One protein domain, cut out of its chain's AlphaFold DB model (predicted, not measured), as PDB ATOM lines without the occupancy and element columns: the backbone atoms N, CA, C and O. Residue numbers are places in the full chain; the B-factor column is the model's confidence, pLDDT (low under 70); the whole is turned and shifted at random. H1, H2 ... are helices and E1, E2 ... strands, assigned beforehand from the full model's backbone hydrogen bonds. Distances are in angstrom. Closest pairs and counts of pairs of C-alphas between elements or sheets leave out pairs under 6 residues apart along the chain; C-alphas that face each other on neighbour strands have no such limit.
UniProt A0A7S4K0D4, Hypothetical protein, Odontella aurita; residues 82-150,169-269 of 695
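This is residues 82 to 150 and 169 to 269 of the 695 residues of the protein "Hypothetical protein" of Odontella aurita (UniProt A0A7S4K0D4). A long two-stranded hairpin, E3 and E4, runs past a cluster of helices, and its tip, residues 242 to 247, sticks out at one end. At the other end E2 runs on into E3, and the small hairpin of E1 and E2 packs on the cluster, which is joined in a chain of contacts from H2 through H4, H5 and H6 to H1. The 170 printed residues, with seven named helices and four named strands, follow the order H1, H2, H3, H4, H5, H6, E1, E2, E3, E4, H7. The class is mixed, helices and strands, with two antiparallel sheets of two strands each, E1 - E2 and E3 - E4. The whole is compact, with a radius of gyration of the C-alphas of 16.8 A, and spans 56 by 43 by 41 A.

H1, residues 92 to 106, touches H6, residues 204 to 212, at a steep tilt of 48 degrees, opposite ways; their closest C-alphas, those of Asp 96 and Leu 209, are 6.7 A apart. H2, residues 111 to 117, touches H4, residues 169 to 185, about perpendicular at 83 degrees, with the closest C-alphas, Val 114 and Ala 182, 7.2 A apart. H3, residues 125 to 128, is near H2. H4 touches H5, residues 193 to 199, and the two form a helical hairpin at a shallow tilt of 34.9 degrees, only just short of steep; the closest C-alphas, Ser 177 and His 199, are 5.1 A apart. H5 touches H6 at a steep tilt of 57 degrees, with the C-alphas of Ser 197 and Glu 204 closest at 4.2 A. E1, residues 216 to 218, and E2, residues 225 to 228, form an antiparallel hairpin at 155 degrees, with N 217 and O 227 within hydrogen-bond range at 2.9 A. E2 runs on into E3, residues 230 to 239, across one residue at 48 degrees. E3 and E4, residues 250 to 259, form an antiparallel hairpin at 158 degrees, with N 233 and O 256 at 2.8 A and N 254 and O 235 at 2.8 A. The closest C-alphas of H4 and E3, Phe 185 and His 231, are 4.6 A apart; those of H2 and E3, Asn 111 and Pro 234, are 5.0 A apart. H7, residues 262 to 265, touches no helix. In H1, H4, H5 and H6 every O i to N i+4 pair is within hydrogen-bond range, in H2 2 of 3; H3 and H7 are too short for such a pair.

H1 begins at C-alpha 92, (-41.441, -5.834, -47.146), and measures 21.4 A from first to last C-alpha. H2 measures 10.2 A, H4 24.3 A, H5 9.9 A and H6 12.4 A. E2 measures 10.0 A, E3 27.2 A and E4 29.1 A. E3 begins at C-alpha 230, (-37.008, 11.857, -37.530). H7 ends at C-alpha 265, (-37.932, 21.990, -38.109). H3 and H7 have four residues each, as has E2, and E1 has three; H3 measures 6.5 A, H7 4.9 A and E1 7.2 A from first to last C-alpha.

The two C-alphas farthest apart, those of Leu 221 and Gly 244, are 57.6 A apart. Residues 151 to 168 are not printed, and C-alphas 150 and 169 are 16.4 A apart across the cut. Of the links that are printed whole none is long, while residues 129 to 150 hold no named element. Residues 87 to 92 and 242 to 247 stand free. The mean pLDDT of the printed part is 87.9; 21 residues are under 70, namely 88, 121 to 133, 143 to 144 and 244 to 248.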
ATOM      1  N   LEU A  82     -42.209  10.715 -46.981       93.50
ATOM      2  CA  LEU A  82     -41.619   9.376 -47.076       93.50
ATOM      3  C   LEU A  82     -41.152   8.773 -45.741       93.50
ATOM      4  O   LEU A  82     -40.759   7.610 -45.722       93.50
ATOM      5  N   ALA A  83     -41.139   9.530 -44.643       94.00
ATOM      6  CA  ALA A  83     -40.678   9.018 -43.357       94.00
ATOM      7  C   ALA A  83     -41.627   7.946 -42.812       94.00
ATOM      8  O   ALA A  83     -42.840   8.166 -42.753       94.00
ATOM      9  N   CYS A  84     -41.052   6.827 -42.354       94.81
ATOM     10  CA  CYS A  84     -41.791   5.676 -41.833       94.81
ATOM     11  C   CYS A  84     -42.860   5.194 -42.829       94.81
ATOM     12  O   CYS A  84     -44.054   5.266 -42.523       94.81
ATOM     13  N   PRO A  85     -42.462   4.746 -44.037       91.25
ATOM     14  CA  PRO A  85     -43.416   4.277 -45.024       91.25
ATOM     15  C   PRO A  85     -44.093   3.020 -44.474       91.25
ATOM     16  O   PRO A  85     -43.464   1.977 -44.315       91.25
ATOM     17  N   VAL A  86     -45.376   3.143 -44.140       83.25
ATOM     18  CA  VAL A  86     -46.226   2.019 -43.749       83.25
ATOM     19  C   VAL A  86     -47.143   1.751 -44.925       83.25
ATOM     20  O   VAL A  86     -48.187   2.389 -45.066       83.25
ATOM     21  N   ASP A  87     -46.698   0.856 -45.797       81.75
ATOM     22  CA  ASP A  87     -47.511   0.335 -46.887       81.75
ATOM     23  C   ASP A  87     -48.195  -0.939 -46.395       81.75
ATOM     24  O   ASP A  87     -47.554  -1.976 -46.234       81.75
ATOM     25  N   VAL A  88     -49.488  -0.844 -46.091       67.94
ATOM     26  CA  VAL A  88     -50.251  -1.954 -45.503       67.94
ATOM     27  C   VAL A  88     -50.298  -3.162 -46.450       67.94
ATOM     28  O   VAL A  88     -50.396  -4.293 -45.979       67.94
ATOM     29  N   ASP A  89     -50.130  -2.947 -47.758       75.56
ATOM     30  CA  ASP A  89     -50.175  -4.010 -48.764       75.56
ATOM     31  C   ASP A  89     -48.820  -4.692 -48.993       75.56
ATOM     32  O   ASP A  89     -48.747  -5.767 -49.599       75.56
ATOM     33  N   SER A  90     -47.729  -4.093 -48.512       80.62
ATOM     34  CA  SER A  90     -46.382  -4.626 -48.687       80.62
ATOM     35  C   SER A  90     -45.890  -5.300 -47.412       80.62
ATOM     36  O   SER A  90     -45.695  -4.662 -46.386       80.62
ATOM     37  N   SER A  91     -45.583  -6.596 -47.468       79.19
ATOM     38  CA  SER A  91     -44.909  -7.282 -46.354       79.19
ATOM     39  C   SER A  91     -43.455  -6.831 -46.153       79.19
ATOM     40  O   SER A  91     -42.837  -7.167 -45.141       79.19
ATOM     41  N   ASP A  92     -42.878  -6.115 -47.121       87.25
ATOM     42  CA  ASP A  92     -41.441  -5.834 -47.146       87.25
ATOM     43  C   ASP A  92     -41.030  -4.840 -46.048       87.25
ATOM     44  O   ASP A  92     -39.960  -4.992 -45.451       87.25
ATOM     45  N   TRP A  93     -41.888  -3.869 -45.705       93.38
ATOM     46  CA  TRP A  93     -41.543  -2.856 -44.698       93.38
ATOM     47  C   TRP A  93     -41.465  -3.439 -43.280       93.38
ATOM     48  O   TRP A  93     -40.620  -3.012 -42.497       93.38
ATOM     49  N   GLU A  94     -42.276  -4.448 -42.935       93.25
ATOM     50  CA  GLU A  94     -42.190  -5.114 -41.625       93.25
ATOM     51  C   GLU A  94     -40.861  -5.860 -41.449       93.25
ATOM     52  O   GLU A  94     -40.328  -5.959 -40.337       93.25
ATOM     53  N   GLY A  95     -40.323  -6.396 -42.551       95.12
ATOM     54  CA  GLY A  95     -38.985  -6.977 -42.610       95.12
ATOM     55  C   GLY A  95     -37.918  -5.945 -42.264       95.12
ATOM     56  O   GLY A  95     -37.145  -6.165 -41.329       95.12
ATOM     57  N   ASP A  96     -37.946  -4.800 -42.944       96.44
ATOM     58  CA  ASP A  96     -37.025  -3.687 -42.701       96.44
ATOM     59  C   ASP A  96     -37.172  -3.119 -41.268       96.44
ATOM     60  O   ASP A  96     -36.180  -2.856 -40.590       96.44
ATOM     61  N   VAL A  97     -38.392  -2.992 -40.733       97.06
ATOM     62  CA  VAL A  97     -38.616  -2.544 -39.343       97.06
ATOM     63  C   VAL A  97     -38.071  -3.548 -38.324       97.06
ATOM     64  O   VAL A  97     -37.517  -3.157 -37.291       97.06
ATOM     65  N   ARG A  98     -38.185  -4.853 -38.599       96.94
ATOM     66  CA  ARG A  98     -37.570  -5.895 -37.763       96.94
ATOM     67  C   ARG A  98     -36.044  -5.806 -37.810       96.94
ATOM     68  O   ARG A  98     -35.435  -5.861 -36.745       96.94
ATOM     69  N   GLU A  99     -35.461  -5.601 -38.988       97.62
ATOM     70  CA  GLU A  99     -34.020  -5.377 -39.152       97.62
ATOM     71  C   GLU A  99     -33.556  -4.133 -38.372       97.62
ATOM     72  O   GLU A  99     -32.563  -4.191 -37.648       97.62
ATOM     73  N   LEU A 100     -34.319  -3.032 -38.418       98.19
ATOM     74  CA  LEU A 100     -34.012  -1.814 -37.663       98.19
ATOM     75  C   LEU A 100     -34.017  -2.071 -36.153       98.19
ATOM     76  O   LEU A 100     -33.095  -1.653 -35.452       98.19
ATOM     77  N   ARG A 101     -35.031  -2.773 -35.638       97.88
ATOM     78  CA  ARG A 101     -35.084  -3.172 -34.224       97.88
ATOM     79  C   ARG A 101     -33.838  -3.962 -33.820       97.88
ATOM     80  O   ARG A 101     -33.293  -3.711 -32.745       97.88
ATOM     81  N   ASP A 102     -33.385  -4.889 -34.661       97.88
ATOM     82  CA  ASP A 102     -32.196  -5.695 -34.381       97.88
ATOM     83  C   ASP A 102     -30.927  -4.831 -34.370       97.88
ATOM     84  O   ASP A 102     -30.114  -4.955 -33.454       97.88
ATOM     85  N   VAL A 103     -30.783  -3.888 -35.309       98.19
ATOM     86  CA  VAL A 103     -29.685  -2.902 -35.313       98.19
ATOM     87  C   VAL A 103     -29.667  -2.084 -34.021       98.19
ATOM     88  O   VAL A 103     -28.614  -1.951 -33.391       98.19
ATOM     89  N   LEU A 104     -30.816  -1.542 -33.607       97.81
ATOM     90  CA  LEU A 104     -30.923  -0.715 -32.403       97.81
ATOM     91  C   LEU A 104     -30.570  -1.517 -31.145       97.81
ATOM     92  O   LEU A 104     -29.758  -1.068 -30.332       97.81
ATOM     93  N   ARG A 105     -31.099  -2.741 -31.025       96.69
ATOM     94  CA  ARG A 105     -30.796  -3.658 -29.918       96.69
ATOM     95  C   ARG A 105     -29.313  -4.028 -29.874       96.69
ATOM     96  O   ARG A 105     -28.695  -3.917 -28.819       96.69
ATOM     97  N   ASN A 106     -28.729  -4.416 -31.005       97.00
ATOM     98  CA  ASN A 106     -27.322  -4.821 -31.091       97.00
ATOM     99  C   ASN A 106     -26.357  -3.644 -30.875       97.00
ATOM    100  O   ASN A 106     -25.224  -3.842 -30.450       97.00
ATOM    101  N   SER A 107     -26.812  -2.410 -31.104       97.12
ATOM    102  CA  SER A 107     -26.065  -1.190 -30.764       97.12
ATOM    103  C   SER A 107     -26.160  -0.825 -29.273       97.12
ATOM    104  O   SER A 107     -25.538   0.139 -28.818       97.12
ATOM    105  N   GLY A 108     -26.973  -1.543 -28.488       96.06
ATOM    106  CA  GLY A 108     -27.337  -1.132 -27.131       96.06
ATOM    107  C   GLY A 108     -27.997   0.249 -27.113       96.06
ATOM    108  O   GLY A 108     -27.740   1.043 -26.209       96.06
ATOM    109  N   TYR A 109     -28.766   0.581 -28.156       96.19
ATOM    110  CA  TYR A 109     -29.489   1.845 -28.272       96.19
ATOM    111  C   TYR A 109     -30.788   1.785 -27.463       96.19
ATOM    112  O   TYR A 109     -31.889   1.801 -28.001       96.19
ATOM    113  N   ASP A 110     -30.637   1.667 -26.149       93.62
ATOM    114  CA  ASP A 110     -31.709   1.743 -25.162       93.62
ATOM    115  C   ASP A 110     -31.489   2.955 -24.239       93.62
ATOM    116  O   ASP A 110     -30.493   3.679 -24.358       93.62
ATOM    117  N   ASN A 111     -32.431   3.218 -23.330       90.62
ATOM    118  CA  ASN A 111     -32.391   4.410 -22.483       90.62
ATOM    119  C   ASN A 111     -31.127   4.428 -21.611       90.62
ATOM    120  O   ASN A 111     -30.444   5.446 -21.487       90.62
ATOM    121  N   ARG A 112     -30.744   3.265 -21.078       89.31
ATOM    122  CA  ARG A 112     -29.538   3.104 -20.266       89.31
ATOM    123  C   ARG A 112     -28.262   3.310 -21.081       89.31
ATOM    124  O   ARG A 112     -27.329   3.964 -20.612       89.31
ATOM    125  N   GLY A 113     -28.197   2.735 -22.274       92.31
ATOM    126  CA  GLY A 113     -27.069   2.823 -23.181       92.31
ATOM    127  C   GLY A 113     -26.853   4.247 -23.672       92.31
ATOM    128  O   GLY A 113     -25.706   4.693 -23.720       92.31
ATOM    129  N   VAL A 114     -27.932   4.969 -23.986       92.38
ATOM    130  CA  VAL A 114     -27.904   6.395 -24.332       92.38
ATOM    131  C   VAL A 114     -27.524   7.242 -23.118       92.38
ATOM    132  O   VAL A 114     -26.640   8.085 -23.226       92.38
ATOM    133  N   GLY A 115     -28.108   6.987 -21.945       89.69
ATOM    134  CA  GLY A 115     -27.755   7.671 -20.699       89.69
ATOM    135  C   GLY A 115     -26.265   7.583 -20.367       89.69
ATOM    136  O   GLY A 115     -25.654   8.584 -19.988       89.69
ATOM    137  N   ALA A 116     -25.655   6.417 -20.589       89.38
ATOM    138  CA  ALA A 116     -24.223   6.217 -20.385       89.38
ATOM    139  C   ALA A 116     -23.354   7.136 -21.266       89.38
ATOM    140  O   ALA A 116     -22.353   7.649 -20.771       89.38
ATOM    141  N   LEU A 117     -23.761   7.417 -22.515       90.06
ATOM    142  CA  LEU A 117     -23.038   8.340 -23.408       90.06
ATOM    143  C   LEU A 117     -22.968   9.768 -22.847       90.06
ATOM    144  O   LEU A 117     -22.028  10.501 -23.134       90.06
ATOM    145  N   PHE A 118     -23.954  10.158 -22.039       88.62
ATOM    146  CA  PHE A 118     -24.053  11.489 -21.438       88.62
ATOM    147  C   PHE A 118     -23.647  11.508 -19.957       88.62
ATOM    148  O   PHE A 118     -23.979  12.445 -19.232       88.62
ATOM    149  N   GLY A 119     -22.945  10.473 -19.484       85.75
ATOM    150  CA  GLY A 119     -22.459  10.405 -18.105       85.75
ATOM    151  C   GLY A 119     -23.561  10.217 -17.059       85.75
ATOM    152  O   GLY A 119     -23.333  10.466 -15.873       85.75
ATOM    153  N   VAL A 120     -24.754   9.759 -17.455       82.25
ATOM    154  CA  VAL A 120     -25.833   9.404 -16.524       82.25
ATOM    155  C   VAL A 120     -25.487   8.054 -15.882       82.25
ATOM    156  O   VAL A 120     -25.923   6.988 -16.312       82.25
ATOM    157  N   ALA A 121     -24.609   8.092 -14.877       68.81
ATOM    158  CA  ALA A 121     -24.073   6.911 -14.201       68.81
ATOM    159  C   ALA A 121     -25.086   6.275 -13.240       68.81
ATOM    160  O   ALA A 121     -25.773   6.995 -12.518       68.81
ATOM    161  N   ARG A 122     -25.101   4.931 -13.151       60.41
ATOM    162  CA  ARG A 122     -25.926   4.148 -12.203       60.41
ATOM    163  C   ARG A 122     -25.899   4.773 -10.798       60.41
ATOM    164  O   ARG A 122     -24.855   4.790 -10.153       60.41
ATOM    165  N   GLY A 123     -27.053   5.250 -10.326       56.62
ATOM    166  CA  GLY A 123     -27.209   5.908  -9.021       56.62
ATOM    167  C   GLY A 123     -27.360   7.432  -9.080       56.62
ATOM    168  O   GLY A 123     -27.638   8.049  -8.052       56.62
ATOM    169  N   HIS A 124     -27.236   8.052 -10.258       62.00
ATOM    170  CA  HIS A 124     -27.663   9.437 -10.456       62.00
ATOM    171  C   HIS A 124     -29.156   9.572 -10.109       62.00
ATOM    172  O   HIS A 124     -29.924   8.648 -10.371       62.00
ATOM    173  N   ARG A 125     -29.613  10.717  -9.576       58.16
ATOM    174  CA  ARG A 125     -31.055  10.928  -9.290       58.16
ATOM    175  C   ARG A 125     -31.934  10.710 -10.534       58.16
ATOM    176  O   ARG A 125     -33.067  10.273 -10.418       58.16
ATOM    177  N   LEU A 126     -31.363  10.941 -11.720       58.34
ATOM    178  CA  LEU A 126     -32.000  10.699 -13.022       58.34
ATOM    179  C   LEU A 126     -31.874   9.250 -13.532       58.34
ATOM    180  O   LEU A 126     -32.483   8.925 -14.534       58.34
ATOM    181  N   CYS A 127     -31.114   8.360 -12.884       50.16
ATOM    182  CA  CYS A 127     -31.054   6.944 -13.287       50.16
ATOM    183  C   CYS A 127     -32.346   6.176 -13.022       50.16
ATOM    184  O   CYS A 127     -32.546   5.126 -13.619       50.16
ATOM    185  N   GLY A 128     -33.180   6.666 -12.101       51.12
ATOM    186  CA  GLY A 128     -34.535   6.155 -11.897       51.12
ATOM    187  C   GLY A 128     -35.557   6.795 -12.836       51.12
ATOM    188  O   GLY A 128     -36.728   6.432 -12.784       51.12
ATOM    189  N   ALA A 129     -35.143   7.751 -13.678       56.44
ATOM    190  CA  ALA A 129     -36.012   8.283 -14.707       56.44
ATOM    191  C   ALA A 129     -36.238   7.179 -15.737       56.44
ATOM    192  O   ALA A 129     -35.367   6.887 -16.549       56.44
ATOM    193  N   ALA A 130     -37.435   6.603 -15.729       54.66
ATOM    194  CA  ALA A 130     -37.894   5.726 -16.800       54.66
ATOM    195  C   ALA A 130     -37.922   6.450 -18.171       54.66
ATOM    196  O   ALA A 130     -38.111   5.827 -19.204       54.66
ATOM    197  N   GLY A 131     -37.739   7.779 -18.187       58.22
ATOM    198  CA  GLY A 131     -37.759   8.623 -19.378       58.22
ATOM    199  C   GLY A 131     -36.410   8.721 -20.106       58.22
ATOM    200  O   GLY A 131     -35.369   8.593 -19.460       58.22
ATOM    201  N   PRO A 132     -36.420   9.025 -21.420       60.78
ATOM    202  CA  PRO A 132     -35.218   9.328 -22.193       60.78
ATOM    203  C   PRO A 132     -34.416  10.466 -21.561       60.78
ATOM    204  O   PRO A 132     -34.973  11.368 -20.924       60.78
ATOM    205  N   VAL A 133     -33.112  10.509 -21.850       66.94
ATOM    206  CA  VAL A 133     -32.336  11.744 -21.687       66.94
ATOM    207  C   VAL A 133     -32.951  12.800 -22.604       66.94
ATOM    208  O   VAL A 133     -32.758  12.777 -23.820       66.94
ATOM    209  N   TYR A 134     -33.731  13.711 -22.024       72.25
ATOM    210  CA  TYR A 134     -34.387  14.764 -22.784       72.25
ATOM    211  C   TYR A 134     -33.346  15.805 -23.198       72.25
ATOM    212  O   TYR A 134     -32.949  16.675 -22.419       72.25
ATOM    213  N   LEU A 135     -32.873  15.682 -24.434       80.75
ATOM    214  CA  LEU A 135     -31.893  16.576 -25.028       80.75
ATOM    215  C   LEU A 135     -32.577  17.453 -26.064       80.75
ATOM    216  O   LEU A 135     -33.273  16.976 -26.957       80.75
ATOM    217  N   ARG A 136     -32.342  18.761 -25.967       83.19
ATOM    218  CA  ARG A 136     -32.743  19.680 -27.026       83.19
ATOM    219  C   ARG A 136     -31.813  19.470 -28.216       83.19
ATOM    220  O   ARG A 136     -30.631  19.799 -28.131       83.19
ATOM    221  N   ALA A 137     -32.358  18.958 -29.314       87.00
ATOM    222  CA  ALA A 137     -31.621  18.782 -30.557       87.00
ATOM    223  C   ALA A 137     -31.025  20.107 -31.065       87.00
ATOM    224  O   ALA A 137     -31.598  21.193 -30.867       87.00
ATOM    225  N   ALA A 138     -29.882  20.004 -31.744       89.00
ATOM    226  CA  ALA A 138     -29.154  21.135 -32.288       89.00
ATOM    227  C   ALA A 138     -30.043  21.931 -33.253       89.00
ATOM    228  O   ALA A 138     -30.701  21.386 -34.141       89.00
ATOM    229  N   SER A 139     -30.093  23.246 -33.045       89.31
ATOM    230  CA  SER A 139     -30.833  24.152 -33.930       89.31
ATOM    231  C   SER A 139     -29.907  24.671 -35.021       89.31
ATOM    232  O   SER A 139     -28.694  24.711 -34.831       89.31
ATOM    233  N   ALA A 140     -30.480  25.140 -36.129       89.75
ATOM    234  CA  ALA A 140     -29.706  25.711 -37.230       89.75
ATOM    235  C   ALA A 140     -28.756  26.817 -36.734       89.75
ATOM    236  O   ALA A 140     -29.195  27.730 -36.026       89.75
ATOM    237  N   GLY A 141     -27.469  26.717 -37.077       87.19
ATOM    238  CA  GLY A 141     -26.420  27.648 -36.659       87.19
ATOM    239  C   GLY A 141     -25.899  27.483 -35.225       87.19
ATOM    240  O   GLY A 141     -24.970  28.196 -34.844       87.19
ATOM    241  N   ILE A 142     -26.455  26.571 -34.417       77.75
ATOM    242  CA  ILE A 142     -26.047  26.335 -33.022       77.75
ATOM    243  C   ILE A 142     -25.146  25.095 -32.958       77.75
ATOM    244  O   ILE A 142     -25.605  23.993 -32.672       77.75
ATOM    245  N   GLY A 143     -23.850  25.280 -33.208       66.56
ATOM    246  CA  GLY A 143     -22.827  24.251 -32.982       66.56
ATOM    247  C   GLY A 143     -21.930  24.018 -34.193       66.56
ATOM    248  O   GLY A 143     -22.415  23.801 -35.296       66.56
ATOM    249  N   ARG A 144     -20.610  24.070 -33.973       69.06
ATOM    250  CA  ARG A 144     -19.590  23.804 -35.008       69.06
ATOM    251  C   ARG A 144     -19.065  22.370 -34.975       69.06
ATOM    252  O   ARG A 144     -18.484  21.910 -35.947       69.06
ATOM    253  N   THR A 145     -19.261  21.663 -33.863       76.75
ATOM    254  CA  THR A 145     -18.789  20.290 -33.670       76.75
ATOM    255  C   THR A 145     -19.874  19.453 -33.007       76.75
ATOM    256  O   THR A 145     -20.573  19.925 -32.106       76.75
ATOM    257  N   SER A 146     -20.016  18.206 -33.461       76.94
ATOM    258  CA  SER A 146     -20.790  17.199 -32.732       76.94
ATOM    259  C   SER A 146     -20.199  17.058 -31.324       76.94
ATOM    260  O   SER A 146     -18.975  16.984 -31.196       76.94
ATOM    261  N   PRO A 147     -21.022  17.013 -30.263       78.38
ATOM    262  CA  PRO A 147     -20.523  16.787 -28.909       78.38
ATOM    263  C   PRO A 147     -20.030  15.348 -28.711       78.38
ATOM    264  O   PRO A 147     -19.285  15.081 -27.775       78.38
ATOM    265  N   LEU A 148     -20.443  14.422 -29.580       81.38
ATOM    266  CA  LEU A 148     -19.943  13.056 -29.598       81.38
ATOM    267  C   LEU A 148     -18.772  13.008 -30.572       81.38
ATOM    268  O   LEU A 148     -18.976  13.189 -31.777       81.38
ATOM    269  N   ASN A 149     -17.566  12.790 -30.048       84.62
ATOM    270  CA  ASN A 149     -16.420  12.497 -30.891       84.62
ATOM    271  C   ASN A 149     -16.607  11.100 -31.491       84.62
ATOM    272  O   ASN A 149     -16.682  10.103 -30.764       84.62
ATOM    273  N   LEU A 150     -16.786  11.057 -32.810       85.75
ATOM    274  CA  LEU A 150     -17.036   9.818 -33.541       85.75
ATOM    275  C   LEU A 150     -15.735   9.144 -33.995       85.75
ATOM    276  O   LEU A 150     -15.781   7.957 -34.288       85.75
ATOM    277  N   THR A 169     -14.350  -6.234 -27.616       82.69
ATOM    278  CA  THR A 169     -14.433  -5.780 -29.013       82.69
ATOM    279  C   THR A 169     -15.885  -5.589 -29.469       82.69
ATOM    280  O   THR A 169     -16.210  -4.576 -30.092       82.69
ATOM    281  N   GLU A 170     -16.785  -6.519 -29.125       85.25
ATOM    282  CA  GLU A 170     -18.223  -6.381 -29.411       85.25
ATOM    283  C   GLU A 170     -18.836  -5.172 -28.688       85.25
ATOM    284  O   GLU A 170     -19.602  -4.411 -29.285       85.25
ATOM    285  N   GLY A 171     -18.449  -4.945 -27.427       89.00
ATOM    286  CA  GLY A 171     -18.882  -3.778 -26.657       89.00
ATOM    287  C   GLY A 171     -18.462  -2.451 -27.296       89.00
ATOM    288  O   GLY A 171     -19.284  -1.536 -27.395       89.00
ATOM    289  N   ALA A 172     -17.223  -2.366 -27.793       90.69
ATOM    290  CA  ALA A 172     -16.699  -1.171 -28.452       90.69
ATOM    291  C   ALA A 172     -17.440  -0.852 -29.765       90.69
ATOM    292  O   ALA A 172     -17.808   0.299 -30.008       90.69
ATOM    293  N   ALA A 173     -17.719  -1.864 -30.596       93.12
ATOM    294  CA  ALA A 173     -18.478  -1.676 -31.835       93.12
ATOM    295  C   ALA A 173     -19.918  -1.203 -31.562       93.12
ATOM    296  O   ALA A 173     -20.399  -0.260 -32.194       93.12
ATOM    297  N   ALA A 174     -20.589  -1.810 -30.577       95.19
ATOM    298  CA  ALA A 174     -21.925  -1.391 -30.162       95.19
ATOM    299  C   ALA A 174     -21.932   0.061 -29.659       95.19
ATOM    300  O   ALA A 174     -22.831   0.828 -29.998       95.19
ATOM    301  N   GLU A 175     -20.920   0.470 -28.891       94.56
ATOM    302  CA  GLU A 175     -20.784   1.848 -28.418       94.56
ATOM    303  C   GLU A 175     -20.588   2.857 -29.560       94.56
ATOM    304  O   GLU A 175     -21.306   3.861 -29.601       94.56
ATOM    305  N   LYS A 176     -19.685   2.588 -30.515       95.44
ATOM    306  CA  LYS A 176     -19.481   3.453 -31.693       95.44
ATOM    307  C   LYS A 176     -20.771   3.600 -32.514       95.44
ATOM    308  O   LYS A 176     -21.159   4.718 -32.866       95.44
ATOM    309  N   SER A 177     -21.496   2.497 -32.723       97.38
ATOM    310  CA  SER A 177     -22.812   2.502 -33.377       97.38
ATOM    311  C   SER A 177     -23.823   3.362 -32.615       97.38
ATOM    312  O   SER A 177     -24.502   4.215 -33.192       97.38
ATOM    313  N   ARG A 178     -23.877   3.219 -31.285       96.62
ATOM    314  CA  ARG A 178     -24.760   4.009 -30.416       96.62
ATOM    315  C   ARG A 178     -24.472   5.504 -30.487       96.62
ATOM    316  O   ARG A 178     -25.418   6.289 -30.533       96.62
ATOM    317  N   ARG A 179     -23.194   5.904 -30.526       96.00
ATOM    318  CA  ARG A 179     -22.783   7.310 -30.696       96.00
ATOM    319  C   ARG A 179     -23.275   7.871 -32.032       96.00
ATOM    320  O   ARG A 179     -23.838   8.963 -32.049       96.00
ATOM    321  N   CYS A 180     -23.150   7.109 -33.122       97.06
ATOM    322  CA  CYS A 180     -23.662   7.502 -34.438       97.06
ATOM    323  C   CYS A 180     -25.188   7.693 -34.432       97.06
ATOM    324  O   CYS A 180     -25.692   8.722 -34.883       97.06
ATOM    325  N   LEU A 181     -25.924   6.732 -33.865       97.44
ATOM    326  CA  LEU A 181     -27.381   6.805 -33.744       97.44
ATOM    327  C   LEU A 181     -27.828   7.970 -32.846       97.44
ATOM    328  O   LEU A 181     -28.810   8.639 -33.156       97.44
ATOM    329  N   ALA A 182     -27.115   8.257 -31.753       95.81
ATOM    330  CA  ALA A 182     -27.419   9.385 -30.873       95.81
ATOM    331  C   ALA A 182     -27.137  10.732 -31.556       95.81
ATOM    332  O   ALA A 182     -27.947  11.656 -31.446       95.81
ATOM    333  N   ALA A 183     -26.033  10.835 -32.303       95.50
ATOM    334  CA  ALA A 183     -25.696  12.020 -33.088       95.50
ATOM    335  C   ALA A 183     -26.780  12.334 -34.131       95.50
ATOM    336  O   ALA A 183     -27.268  13.465 -34.171       95.50
ATOM    337  N   LEU A 184     -27.207  11.331 -34.908       96.00
ATOM    338  CA  LEU A 184     -28.297  11.472 -35.875       96.00
ATOM    339  C   LEU A 184     -29.626  11.785 -35.169       96.00
ATOM    340  O   LEU A 184     -30.203  12.858 -35.336       96.00
ATOM    341  N   PHE A 185     -30.118  10.854 -34.358       95.94
ATOM    342  CA  PHE A 185     -31.537  10.796 -34.017       95.94
ATOM    343  C   PHE A 185     -31.918  11.418 -32.675       95.94
ATOM    344  O   PHE A 185     -33.107  11.592 -32.439       95.94
ATOM    345  N   LEU A 186     -30.970  11.800 -31.815       92.62
ATOM    346  CA  LEU A 186     -31.271  12.544 -30.578       92.62
ATOM    347  C   LEU A 186     -30.748  13.972 -30.649       92.62
ATOM    348  O   LEU A 186     -31.456  14.925 -30.333       92.62
ATOM    349  N   LEU A 187     -29.505  14.124 -31.096       92.75
ATOM    350  CA  LEU A 187     -28.837  15.416 -31.139       92.75
ATOM    351  C   LEU A 187     -29.138  16.201 -32.421       92.75
ATOM    352  O   LEU A 187     -28.957  17.417 -32.431       92.75
ATOM    353  N   GLY A 188     -29.632  15.547 -33.477       93.44
ATOM    354  CA  GLY A 188     -30.017  16.208 -34.723       93.44
ATOM    355  C   GLY A 188     -28.821  16.710 -35.531       93.44
ATOM    356  O   GLY A 188     -28.876  17.807 -36.090       93.44
ATOM    357  N   PHE A 189     -27.735  15.939 -35.589       95.19
ATOM    358  CA  PHE A 189     -26.588  16.204 -36.457       95.19
ATOM    359  C   PHE A 189     -26.657  15.378 -37.739       95.19
ATOM    360  O   PHE A 189     -27.181  14.270 -37.763       95.19
ATOM    361  N   SER A 190     -26.098  15.927 -38.811       95.69
ATOM    362  CA  SER A 190     -25.769  15.189 -40.024       95.69
ATOM    363  C   SER A 190     -24.412  14.526 -39.819       95.69
ATOM    364  O   SER A 190     -23.500  15.149 -39.277       95.69
ATOM    365  N   VAL A 191     -24.270  13.277 -40.249       96.25
ATOM    366  CA  VAL A 191     -23.045  12.490 -40.033       96.25
ATOM    367  C   VAL A 191     -22.477  12.061 -41.385       96.25
ATOM    368  O   VAL A 191     -23.264  11.711 -42.272       96.25
ATOM    369  N   PRO A 192     -21.145  12.081 -41.589       96.75
ATOM    370  CA  PRO A 192     -20.551  11.551 -42.806       96.75
ATOM    371  C   PRO A 192     -20.958  10.097 -43.041       96.75
ATOM    372  O   PRO A 192     -20.911   9.260 -42.140       96.75
ATOM    373  N   ARG A 193     -21.336   9.782 -44.280       97.62
ATOM    374  CA  ARG A 193     -21.737   8.443 -44.700       97.62
ATOM    375  C   ARG A 193     -20.637   7.435 -44.400       97.62
ATOM    376  O   ARG A 193     -20.944   6.376 -43.885       97.62
ATOM    377  N   SER A 194     -19.377   7.775 -44.670       97.00
ATOM    378  CA  SER A 194     -18.231   6.906 -44.377       97.00
ATOM    379  C   SER A 194     -18.169   6.513 -42.902       97.00
ATOM    380  O   SER A 194     -18.062   5.328 -42.606       97.00
ATOM    381  N   THR A 195     -18.326   7.480 -41.994       96.12
ATOM    382  CA  THR A 195     -18.353   7.246 -40.543       96.12
ATOM    383  C   THR A 195     -19.514   6.333 -40.155       96.12
ATOM    384  O   THR A 195     -19.331   5.394 -39.389       96.12
ATOM    385  N   LEU A 196     -20.708   6.553 -40.717       97.12
ATOM    386  CA  LEU A 196     -21.855   5.678 -40.463       97.12
ATOM    387  C   LEU A 196     -21.622   4.256 -40.984       97.12
ATOM    388  O   LEU A 196     -21.890   3.296 -40.271       97.12
ATOM    389  N   SER A 197     -21.106   4.109 -42.201       97.31
ATOM    390  CA  SER A 197     -20.859   2.804 -42.815       97.31
ATOM    391  C   SER A 197     -19.751   2.022 -42.106       97.31
ATOM    392  O   SER A 197     -19.755   0.794 -42.159       97.31
ATOM    393  N   GLU A 198     -18.821   2.715 -41.444       96.38
ATOM    394  CA  GLU A 198     -17.761   2.117 -40.633       96.38
ATOM    395  C   GLU A 198     -18.233   1.735 -39.223       96.38
ATOM    396  O   GLU A 198     -17.866   0.673 -38.720       96.38
ATOM    397  N   HIS A 199     -19.024   2.589 -38.567       96.50
ATOM    398  CA  HIS A 199     -19.303   2.466 -37.133       96.50
ATOM    399  C   HIS A 199     -20.694   1.943 -36.782       96.50
ATOM    400  O   HIS A 199     -20.878   1.465 -35.663       96.50
ATOM    401  N   LEU A 200     -21.678   2.013 -37.683       97.62
ATOM    402  CA  LEU A 200     -22.981   1.404 -37.419       97.62
ATOM    403  C   LEU A 200     -22.870  -0.121 -37.428       97.62
ATOM    404  O   LEU A 200     -22.236  -0.718 -38.298       97.62
ATOM    405  N   VAL A 201     -23.574  -0.772 -36.503       97.19
ATOM    406  CA  VAL A 201     -23.823  -2.217 -36.576       97.19
ATOM    407  C   VAL A 201     -24.518  -2.512 -37.907       97.19
ATOM    408  O   VAL A 201     -25.552  -1.914 -38.192       97.19
ATOM    409  N   GLY A 202     -23.944  -3.400 -38.724       97.31
ATOM    410  CA  GLY A 202     -24.403  -3.693 -40.096       97.31
ATOM    411  C   GLY A 202     -23.828  -2.771 -41.186       97.31
ATOM    412  O   GLY A 202     -24.003  -3.042 -42.377       97.31
ATOM    413  N   GLY A 203     -23.098  -1.720 -40.802       97.62
ATOM    414  CA  GLY A 203     -22.367  -0.815 -41.688       97.62
ATOM    415  C   GLY A 203     -23.240  -0.144 -42.749       97.62
ATOM    416  O   GLY A 203     -24.330   0.354 -42.473       97.62
ATOM    417  N   GLU A 204     -22.768  -0.149 -43.997       97.94
ATOM    418  CA  GLU A 204     -23.472   0.435 -45.152       97.94
ATOM    419  C   GLU A 204     -24.884  -0.146 -45.365       97.94
ATOM    420  O   GLU A 204     -25.779   0.574 -45.811       97.94
ATOM    421  N   GLY A 205     -25.110  -1.422 -45.022       98.12
ATOM    422  CA  GLY A 205     -26.438  -2.040 -45.104       98.12
ATOM    423  C   GLY A 205     -27.453  -1.331 -44.207       98.12
ATOM    424  O   GLY A 205     -28.562  -1.027 -44.643       98.12
ATOM    425  N   THR A 206     -27.023  -0.949 -43.004       98.44
ATOM    426  CA  THR A 206     -27.828  -0.172 -42.059       98.44
ATOM    427  C   THR A 206     -28.082   1.243 -42.562       98.44
ATOM    428  O   THR A 206     -29.199   1.735 -42.444       98.44
ATOM    429  N   VAL A 207     -27.102   1.903 -43.186       98.31
ATOM    430  CA  VAL A 207     -27.328   3.229 -43.795       98.31
ATOM    431  C   VAL A 207     -28.419   3.153 -44.866       98.31
ATOM    432  O   VAL A 207     -29.335   3.972 -44.880       98.31
ATOM    433  N   GLN A 208     -28.369   2.135 -45.727       97.88
ATOM    434  CA  GLN A 208     -29.394   1.908 -46.750       97.88
ATOM    435  C   GLN A 208     -30.755   1.560 -46.141       97.88
ATOM    436  O   GLN A 208     -31.776   2.007 -46.655       97.88
ATOM    437  N   LEU A 209     -30.785   0.795 -45.048       97.69
ATOM    438  CA  LEU A 209     -32.010   0.505 -44.304       97.69
ATOM    439  C   LEU A 209     -32.660   1.789 -43.763       97.69
ATOM    440  O   LEU A 209     -33.860   1.993 -43.949       97.69
ATOM    441  N   LEU A 210     -31.873   2.686 -43.156       98.06
ATOM    442  CA  LEU A 210     -32.358   3.981 -42.662       98.06
ATOM    443  C   LEU A 210     -32.948   4.846 -43.791       98.06
ATOM    444  O   LEU A 210     -33.944   5.536 -43.569       98.06
ATOM    445  N   GLU A 211     -32.368   4.787 -44.994       97.25
ATOM    446  CA  GLU A 211     -32.886   5.466 -46.189       97.25
ATOM    447  C   GLU A 211     -34.186   4.848 -46.709       97.25
ATOM    448  O   GLU A 211     -35.122   5.585 -47.024       97.25
ATOM    449  N   ARG A 212     -34.277   3.510 -46.775       96.25
ATOM    450  CA  ARG A 212     -35.500   2.805 -47.207       96.25
ATOM    451  C   ARG A 212     -36.680   3.096 -46.286       96.25
ATOM    452  O   ARG A 212     -37.785   3.313 -46.771       96.25
ATOM    453  N   LEU A 213     -36.432   3.163 -44.979       96.75
ATOM    454  CA  LEU A 213     -37.437   3.506 -43.968       96.75
ATOM    455  C   LEU A 213     -37.705   5.019 -43.865       96.75
ATOM    456  O   LEU A 213     -38.499   5.454 -43.027       96.75
ATOM    457  N   GLY A 214     -37.041   5.840 -44.687       96.75
ATOM    458  CA  GLY A 214     -37.216   7.292 -44.718       96.75
ATOM    459  C   GLY A 214     -36.809   8.007 -43.425       96.75
ATOM    460  O   GLY A 214     -37.273   9.114 -43.160       96.75
ATOM    461  N   LEU A 215     -35.966   7.387 -42.594       97.75
ATOM    462  CA  LEU A 215     -35.527   7.951 -41.311       97.75
ATOM    463  C   LEU A 215     -34.379   8.942 -41.505       97.75
ATOM    464  O   LEU A 215     -34.260   9.925 -40.771       97.75
ATOM    465  N   ALA A 216     -33.537   8.697 -42.507       98.06
ATOM    466  CA  ALA A 216     -32.444   9.575 -42.885       98.06
ATOM    467  C   ALA A 216     -32.216   9.544 -44.399       98.06
ATOM    468  O   ALA A 216     -32.565   8.578 -45.068       98.06
ATOM    469  N   PHE A 217     -31.621  10.600 -44.950       98.12
ATOM    470  CA  PHE A 217     -31.362  10.711 -46.386       98.12
ATOM    471  C   PHE A 217     -29.997  11.342 -46.661       98.12
ATOM    472  O   PHE A 217     -29.568  12.207 -45.891       98.12
ATOM    473  N   PRO A 218     -29.354  11.039 -47.804       98.19
ATOM    474  CA  PRO A 218     -28.193  11.792 -48.265       98.19
ATOM    475  C   PRO A 218     -28.515  13.289 -48.366       98.19
ATOM    476  O   PRO A 218     -29.576  13.681 -48.874       98.19
ATOM    477  N   CYS A 219     -27.629  14.151 -47.875       97.31
ATOM    478  CA  CYS A 219     -27.814  15.597 -47.935       97.31
ATOM    479  C   CYS A 219     -27.808  16.072 -49.397       97.31
ATOM    480  O   CYS A 219     -26.963  15.682 -50.197       97.31
ATOM    481  N   GLU A 220     -28.756  16.943 -49.755       96.69
ATOM    482  CA  GLU A 220     -28.863  17.486 -51.119       96.69
ATOM    483  C   GLU A 220     -27.684  18.408 -51.479       96.69
ATOM    484  O   GLU A 220     -27.362  18.575 -52.653       96.69
ATOM    485  N   LEU A 221     -27.051  19.016 -50.472       95.56
ATOM    486  CA  LEU A 221     -25.923  19.935 -50.647       95.56
ATOM    487  C   LEU A 221     -24.565  19.233 -50.590       95.56
ATOM    488  O   LEU A 221     -23.624  19.700 -51.222       95.56
ATOM    489  N   ASP A 222     -24.475  18.135 -49.842       95.62
ATOM    490  CA  ASP A 222     -23.269  17.319 -49.718       95.62
ATOM    491  C   ASP A 222     -23.652  15.835 -49.609       95.62
ATOM    492  O   ASP A 222     -23.956  15.359 -48.516       95.62
ATOM    493  N   PRO A 223     -23.633  15.074 -50.715       96.38
ATOM    494  CA  PRO A 223     -24.016  13.664 -50.706       96.38
ATOM    495  C   PRO A 223     -23.185  12.771 -49.772       96.38
ATOM    496  O   PRO A 223     -23.590  11.638 -49.518       96.38
ATOM    497  N   ASN A 224     -22.044  13.253 -49.260       96.44
ATOM    498  CA  ASN A 224     -21.254  12.531 -48.268       96.44
ATOM    499  C   ASN A 224     -21.838  12.628 -46.860       96.44
ATOM    500  O   ASN A 224     -21.392  11.889 -45.995       96.44
ATOM    501  N   LEU A 225     -22.809  13.505 -46.606       96.56
ATOM    502  CA  LEU A 225     -23.503  13.607 -45.326       96.56
ATOM    503  C   LEU A 225     -24.847  12.884 -45.381       96.56
ATOM    504  O   LEU A 225     -25.585  12.979 -46.361       96.56
ATOM    505  N   VAL A 226     -25.205  12.230 -44.283       98.06
ATOM    506  CA  VAL A 226     -26.532  11.660 -44.047       98.06
ATOM    507  C   VAL A 226     -27.266  12.542 -43.043       98.06
ATOM    508  O   VAL A 226     -26.728  12.875 -41.989       98.06
ATOM    509  N   VAL A 227     -28.490  12.941 -43.388       97.81
ATOM    510  CA  VAL A 227     -29.320  13.879 -42.625       97.81
ATOM    511  C   VAL A 227     -30.518  13.129 -42.042       97.81
ATOM    512  O   VAL A 227     -31.276  12.551 -42.826       97.81
ATOM    513  N   PRO A 228     -30.730  13.144 -40.717       97.62
ATOM    514  CA  PRO A 228     -31.904  12.552 -40.081       97.62
ATOM    515  C   PRO A 228     -33.150  13.415 -40.326       97.62
ATOM    516  O   PRO A 228     -33.069  14.640 -40.312       97.62
ATOM    517  N   TYR A 229     -34.302  12.780 -40.550       96.25
ATOM    518  CA  TYR A 229     -35.608  13.435 -40.755       96.25
ATOM    519  C   TYR A 229     -36.633  13.104 -39.660       96.25
ATOM    520  O   TYR A 229     -37.752  13.618 -39.682       96.25
ATOM    521  N   VAL A 230     -36.231  12.276 -38.698       96.62
ATOM    522  CA  VAL A 230     -37.008  11.857 -37.530       96.62
ATOM    523  C   VAL A 230     -36.130  11.913 -36.280       96.62
ATOM    524  O   VAL A 230     -34.902  11.967 -36.373       96.62
ATOM    525  N   HIS A 231     -36.755  11.834 -35.112       95.25
ATOM    526  CA  HIS A 231     -36.091  11.429 -33.879       95.25
ATOM    527  C   HIS A 231     -36.393   9.968 -33.552       95.25
ATOM    528  O   HIS A 231     -37.477   9.478 -33.862       95.25
ATOM    529  N   ILE A 232     -35.449   9.300 -32.887       96.00
ATOM    530  CA  ILE A 232     -35.593   7.941 -32.354       96.00
ATOM    531  C   ILE A 232     -35.309   8.010 -30.854       96.00
ATOM    532  O   ILE A 232     -34.181   8.268 -30.441       96.00
ATOM    533  N   PHE A 233     -36.341   7.800 -30.044       92.31
ATOM    534  CA  PHE A 233     -36.308   7.940 -28.594       92.31
ATOM    535  C   PHE A 233     -36.409   6.575 -27.914       92.31
ATOM    536  O   PHE A 233     -37.448   5.921 -28.040       92.31
ATOM    537  N   PRO A 234     -35.383   6.139 -27.167       94.25
ATOM    538  CA  PRO A 234     -35.533   5.008 -26.273       94.25
ATOM    539  C   PRO A 234     -36.235   5.430 -24.976       94.25
ATOM    540  O   PRO A 234     -35.914   6.467 -24.397       94.25
ATOM    541  N   LEU A 235     -37.172   4.615 -24.507       92.06
ATOM    542  CA  LEU A 235     -37.941   4.826 -23.283       92.06
ATOM    543  C   LEU A 235     -37.981   3.524 -22.484       92.06
ATOM    544  O   LEU A 235     -38.254   2.478 -23.061       92.06
ATOM    545  N   ASP A 236     -37.757   3.580 -21.173       91.44
ATOM    546  CA  ASP A 236     -37.964   2.417 -20.312       91.44
ATOM    547  C   ASP A 236     -39.395   2.428 -19.767       91.44
ATOM    548  O   ASP A 236     -39.903   3.450 -19.311       91.44
ATOM    549  N   VAL A 237     -40.047   1.273 -19.790       92.31
ATOM    550  CA  VAL A 237     -41.411   1.086 -19.291       92.31
ATOM    551  C   VAL A 237     -41.387   0.063 -18.168       92.31
ATOM    552  O   VAL A 237     -40.835  -1.023 -18.332       92.31
ATOM    553  N   GLU A 238     -41.973   0.402 -17.019       91.31
ATOM    554  CA  GLU A 238     -42.141  -0.533 -15.903       91.31
ATOM    555  C   GLU A 238     -43.149  -1.625 -16.291       91.31
ATOM    556  O   GLU A 238     -44.298  -1.334 -16.627       91.31
ATOM    557  N   VAL A 239     -42.710  -2.884 -16.262       92.69
ATOM    558  CA  VAL A 239     -43.562  -4.049 -16.492       92.69
ATOM    559  C   VAL A 239     -44.193  -4.474 -15.179       92.69
ATOM    560  O   VAL A 239     -43.517  -4.658 -14.166       92.69
ATOM    561  N   ILE A 240     -45.509  -4.641 -15.214       90.19
ATOM    562  CA  ILE A 240     -46.306  -5.069 -14.076       90.19
ATOM    563  C   ILE A 240     -46.126  -6.572 -13.927       90.19
ATOM    564  O   ILE A 240     -46.511  -7.336 -14.808       90.19
ATOM    565  N   ASP A 241     -45.558  -6.995 -12.806       86.31
ATOM    566  CA  ASP A 241     -45.396  -8.412 -12.515       86.31
ATOM    567  C   ASP A 241     -46.709  -9.013 -11.982       86.31
ATOM    568  O   ASP A 241     -47.404  -8.436 -11.145       86.31
ATOM    569  N   SER A 242     -47.019 -10.221 -12.444       78.62
ATOM    570  CA  SER A 242     -48.055 -11.084 -11.870       78.62
ATOM    571  C   SER A 242     -47.707 -11.597 -10.457       78.62
ATOM    572  O   SER A 242     -48.591 -12.045  -9.728       78.62
ATOM    573  N   GLY A 243     -46.428 -11.541 -10.066       71.62
ATOM    574  CA  GLY A 243     -45.824 -12.237  -8.927       71.62
ATOM    575  C   GLY A 243     -45.662 -11.465  -7.608       71.62
ATOM    576  O   GLY A 243     -44.718 -11.752  -6.876       71.62
ATOM    577  N   GLY A 244     -46.562 -10.541  -7.256       62.47
ATOM    578  CA  GLY A 244     -46.591  -9.900  -5.927       62.47
ATOM    579  C   GLY A 244     -45.455  -8.897  -5.631       62.47
ATOM    580  O   GLY A 244     -44.435  -8.834  -6.305       62.47
ATOM    581  N   SER A 245     -45.649  -8.074  -4.596       59.81
ATOM    582  CA  SER A 245     -44.983  -6.776  -4.355       59.81
ATOM    583  C   SER A 245     -43.466  -6.756  -4.083       59.81
ATOM    584  O   SER A 245     -42.940  -5.684  -3.789       59.81
ATOM    585  N   ASP A 246     -42.755  -7.887  -4.130       60.50
ATOM    586  CA  ASP A 246     -41.368  -7.981  -3.629       60.50
ATOM    587  C   ASP A 246     -40.279  -7.976  -4.717       60.50
ATOM    588  O   ASP A 246     -39.089  -7.857  -4.398       60.50
ATOM    589  N   ILE A 247     -40.633  -8.056  -6.004       58.53
ATOM    590  CA  ILE A 247     -39.648  -7.955  -7.090       58.53
ATOM    591  C   ILE A 247     -39.505  -6.486  -7.495       58.53
ATOM    592  O   ILE A 247     -40.463  -5.844  -7.914       58.53
ATOM    593  N   LYS A 248     -38.287  -5.937  -7.363       67.19
ATOM    594  CA  LYS A 248     -37.942  -4.612  -7.906       67.19
ATOM    595  C   LYS A 248     -38.405  -4.529  -9.365       67.19
ATOM    596  O   LYS A 248     -37.982  -5.371 -10.154       67.19
ATOM    597  N   GLY A 249     -39.219  -3.514  -9.678       77.06
ATOM    598  CA  GLY A 249     -39.886  -3.334 -10.970       77.06
ATOM    599  C   GLY A 249     -38.965  -3.622 -12.152       77.06
ATOM    600  O   GLY A 249     -37.939  -2.961 -12.342       77.06
ATOM    601  N   ARG A 250     -39.311  -4.661 -12.914       89.31
ATOM    602  CA  ARG A 250     -38.664  -4.994 -14.181       89.31
ATOM    603  C   ARG A 250     -39.013  -3.892 -15.172       89.31
ATOM    604  O   ARG A 250     -40.175  -3.522 -15.272       89.31
ATOM    605  N   THR A 251     -38.035  -3.376 -15.907       91.19
ATOM    606  CA  THR A 251     -38.299  -2.446 -17.009       91.19
ATOM    607  C   THR A 251     -38.028  -3.109 -18.351       91.19
ATOM    608  O   THR A 251     -37.131  -3.948 -18.476       91.19
ATOM    609  N   GLU A 252     -38.799  -2.726 -19.360       93.25
ATOM    610  CA  GLU A 252     -38.558  -3.059 -20.758       93.25
ATOM    611  C   GLU A 252     -38.333  -1.782 -21.563       93.25
ATOM    612  O   GLU A 252     -39.068  -0.805 -21.421       93.25
ATOM    613  N   ALA A 253     -37.301  -1.788 -22.404       94.06
ATOM    614  CA  ALA A 253     -37.013  -0.673 -23.290       94.06
ATOM    615  C   ALA A 253     -37.921  -0.742 -24.523       94.06
ATOM    616  O   ALA A 253     -37.929  -1.746 -25.241       94.06
ATOM    617  N   ILE A 254     -38.631   0.345 -24.795       96.25
ATOM    618  CA  ILE A 254     -39.326   0.592 -26.055       96.25
ATOM    619  C   ILE A 254     -38.589   1.669 -26.847       96.25
ATOM    620  O   ILE A 254     -37.934   2.541 -26.276       96.25
ATOM    621  N   ILE A 255     -38.702   1.623 -28.170       96.81
ATOM    622  CA  ILE A 255     -38.136   2.632 -29.067       96.81
ATOM    623  C   ILE A 255     -39.263   3.316 -29.823       96.81
ATOM    624  O   ILE A 255     -40.114   2.652 -30.407       96.81
ATOM    625  N   LEU A 256     -39.250   4.641 -29.863       96.88
ATOM    626  CA  LEU A 256     -40.283   5.420 -30.530       96.88
ATOM    627  C   LEU A 256     -39.671   6.350 -31.568       96.88
ATOM    628  O   LEU A 256     -38.722   7.077 -31.285       96.88
ATOM    629  N   VAL A 257     -40.249   6.349 -32.760       97.12
ATOM    630  CA  VAL A 257     -39.923   7.270 -33.843       97.12
ATOM    631  C   VAL A 257     -40.988   8.359 -33.924       97.12
ATOM    632  O   VAL A 257     -42.184   8.084 -33.836       97.12
ATOM    633  N   THR A 258     -40.557   9.607 -34.073       95.25
ATOM    634  CA  THR A 258     -41.434  10.778 -34.223       95.25
ATOM    635  C   THR A 258     -40.747  11.844 -35.074       95.25
ATOM    636  O   THR A 258     -39.567  11.707 -35.399       95.25
ATOM    637  N   ASP A 259     -41.440  12.920 -35.439       93.19
ATOM    638  CA  ASP A 259     -40.792  14.029 -36.143       93.19
ATOM    639  C   ASP A 259     -39.690  14.704 -35.320       93.19
ATOM    640  O   ASP A 259     -39.653  14.663 -34.085       93.19
ATOM    641  N   CYS A 260     -38.788  15.370 -36.041       90.31
ATOM    642  CA  CYS A 260     -37.759  16.192 -35.430       90.31
ATOM    643  C   CYS A 260     -38.365  17.291 -34.539       90.31
ATOM    644  O   CYS A 260     -39.406  17.872 -34.844       90.31
ATOM    645  N   HIS A 261     -37.669  17.633 -33.457       85.75
ATOM    646  CA  HIS A 261     -38.089  18.665 -32.517       85.75
ATOM    647  C   HIS A 261     -38.285  20.015 -33.247       85.75
ATOM    648  O   HIS A 261     -37.544  20.314 -34.193       85.75
ATOM    649  N   PRO A 262     -39.208  20.894 -32.806       80.44
ATOM    650  CA  PRO A 262     -39.445  22.193 -33.442       80.44
ATOM    651  C   PRO A 262     -38.196  23.072 -33.585       80.44
ATOM    652  O   PRO A 262     -38.116  23.889 -34.494       80.44
ATOM    653  N   SER A 263     -37.176  22.887 -32.741       77.38
ATOM    654  CA  SER A 263     -35.879  23.566 -32.893       77.38
ATOM    655  C   SER A 263     -35.112  23.170 -34.162       77.38
ATOM    656  O   SER A 263     -34.311  23.959 -34.661       77.38
ATOM    657  N   VAL A 264     -35.368  21.971 -34.686       80.81
ATOM    658  CA  VAL A 264     -34.814  21.455 -35.940       80.81
ATOM    659  C   VAL A 264     -35.682  21.893 -37.118       80.81
ATOM    660  O   VAL A 264     -35.178  22.442 -38.098       80.81
ATOM    661  N   LEU A 265     -36.999  21.702 -37.015       81.75
ATOM    662  CA  LEU A 265     -37.932  21.990 -38.109       81.75
ATOM    663  C   LEU A 265     -38.185  23.487 -38.306       81.75
ATOM    664  O   LEU A 265     -38.444  23.932 -39.424       81.75
ATOM    665  N   SER A 266     -38.085  24.270 -37.229       76.94
ATOM    666  CA  SER A 266     -38.453  25.690 -37.141       76.94
ATOM    667  C   SER A 266     -39.913  26.019 -37.486       76.94
ATOM    668  O   SER A 266     -40.275  27.188 -37.548       76.94
ATOM    669  N   ARG A 267     -40.740  25.001 -37.729       78.00
ATOM    670  CA  ARG A 267     -42.173  25.080 -38.013       78.00
ATOM    671  C   ARG A 267     -42.837  23.781 -37.559       78.00
ATOM    672  O   ARG A 267     -42.152  22.814 -37.232       78.00
ATOM    673  N   THR A 268     -44.156  23.769 -37.570       71.62
ATOM    674  CA  THR A 268     -45.006  22.697 -37.011       71.62
ATOM    675  C   THR A 268     -45.817  21.991 -38.087       71.62
ATOM    676  O   THR A 268     -46.676  21.162 -37.824       71.62
ATOM    677  N   THR A 269     -45.492  22.313 -39.330       74.81
ATOM    678  CA  THR A 269     -46.043  21.774 -40.561       74.81
ATOM    679  C   THR A 269     -44.876  21.283 -41.402       74.81
ATOM    680  O   THR A 269     -43.876  21.979 -41.589       74.81
TER     681      THR A 269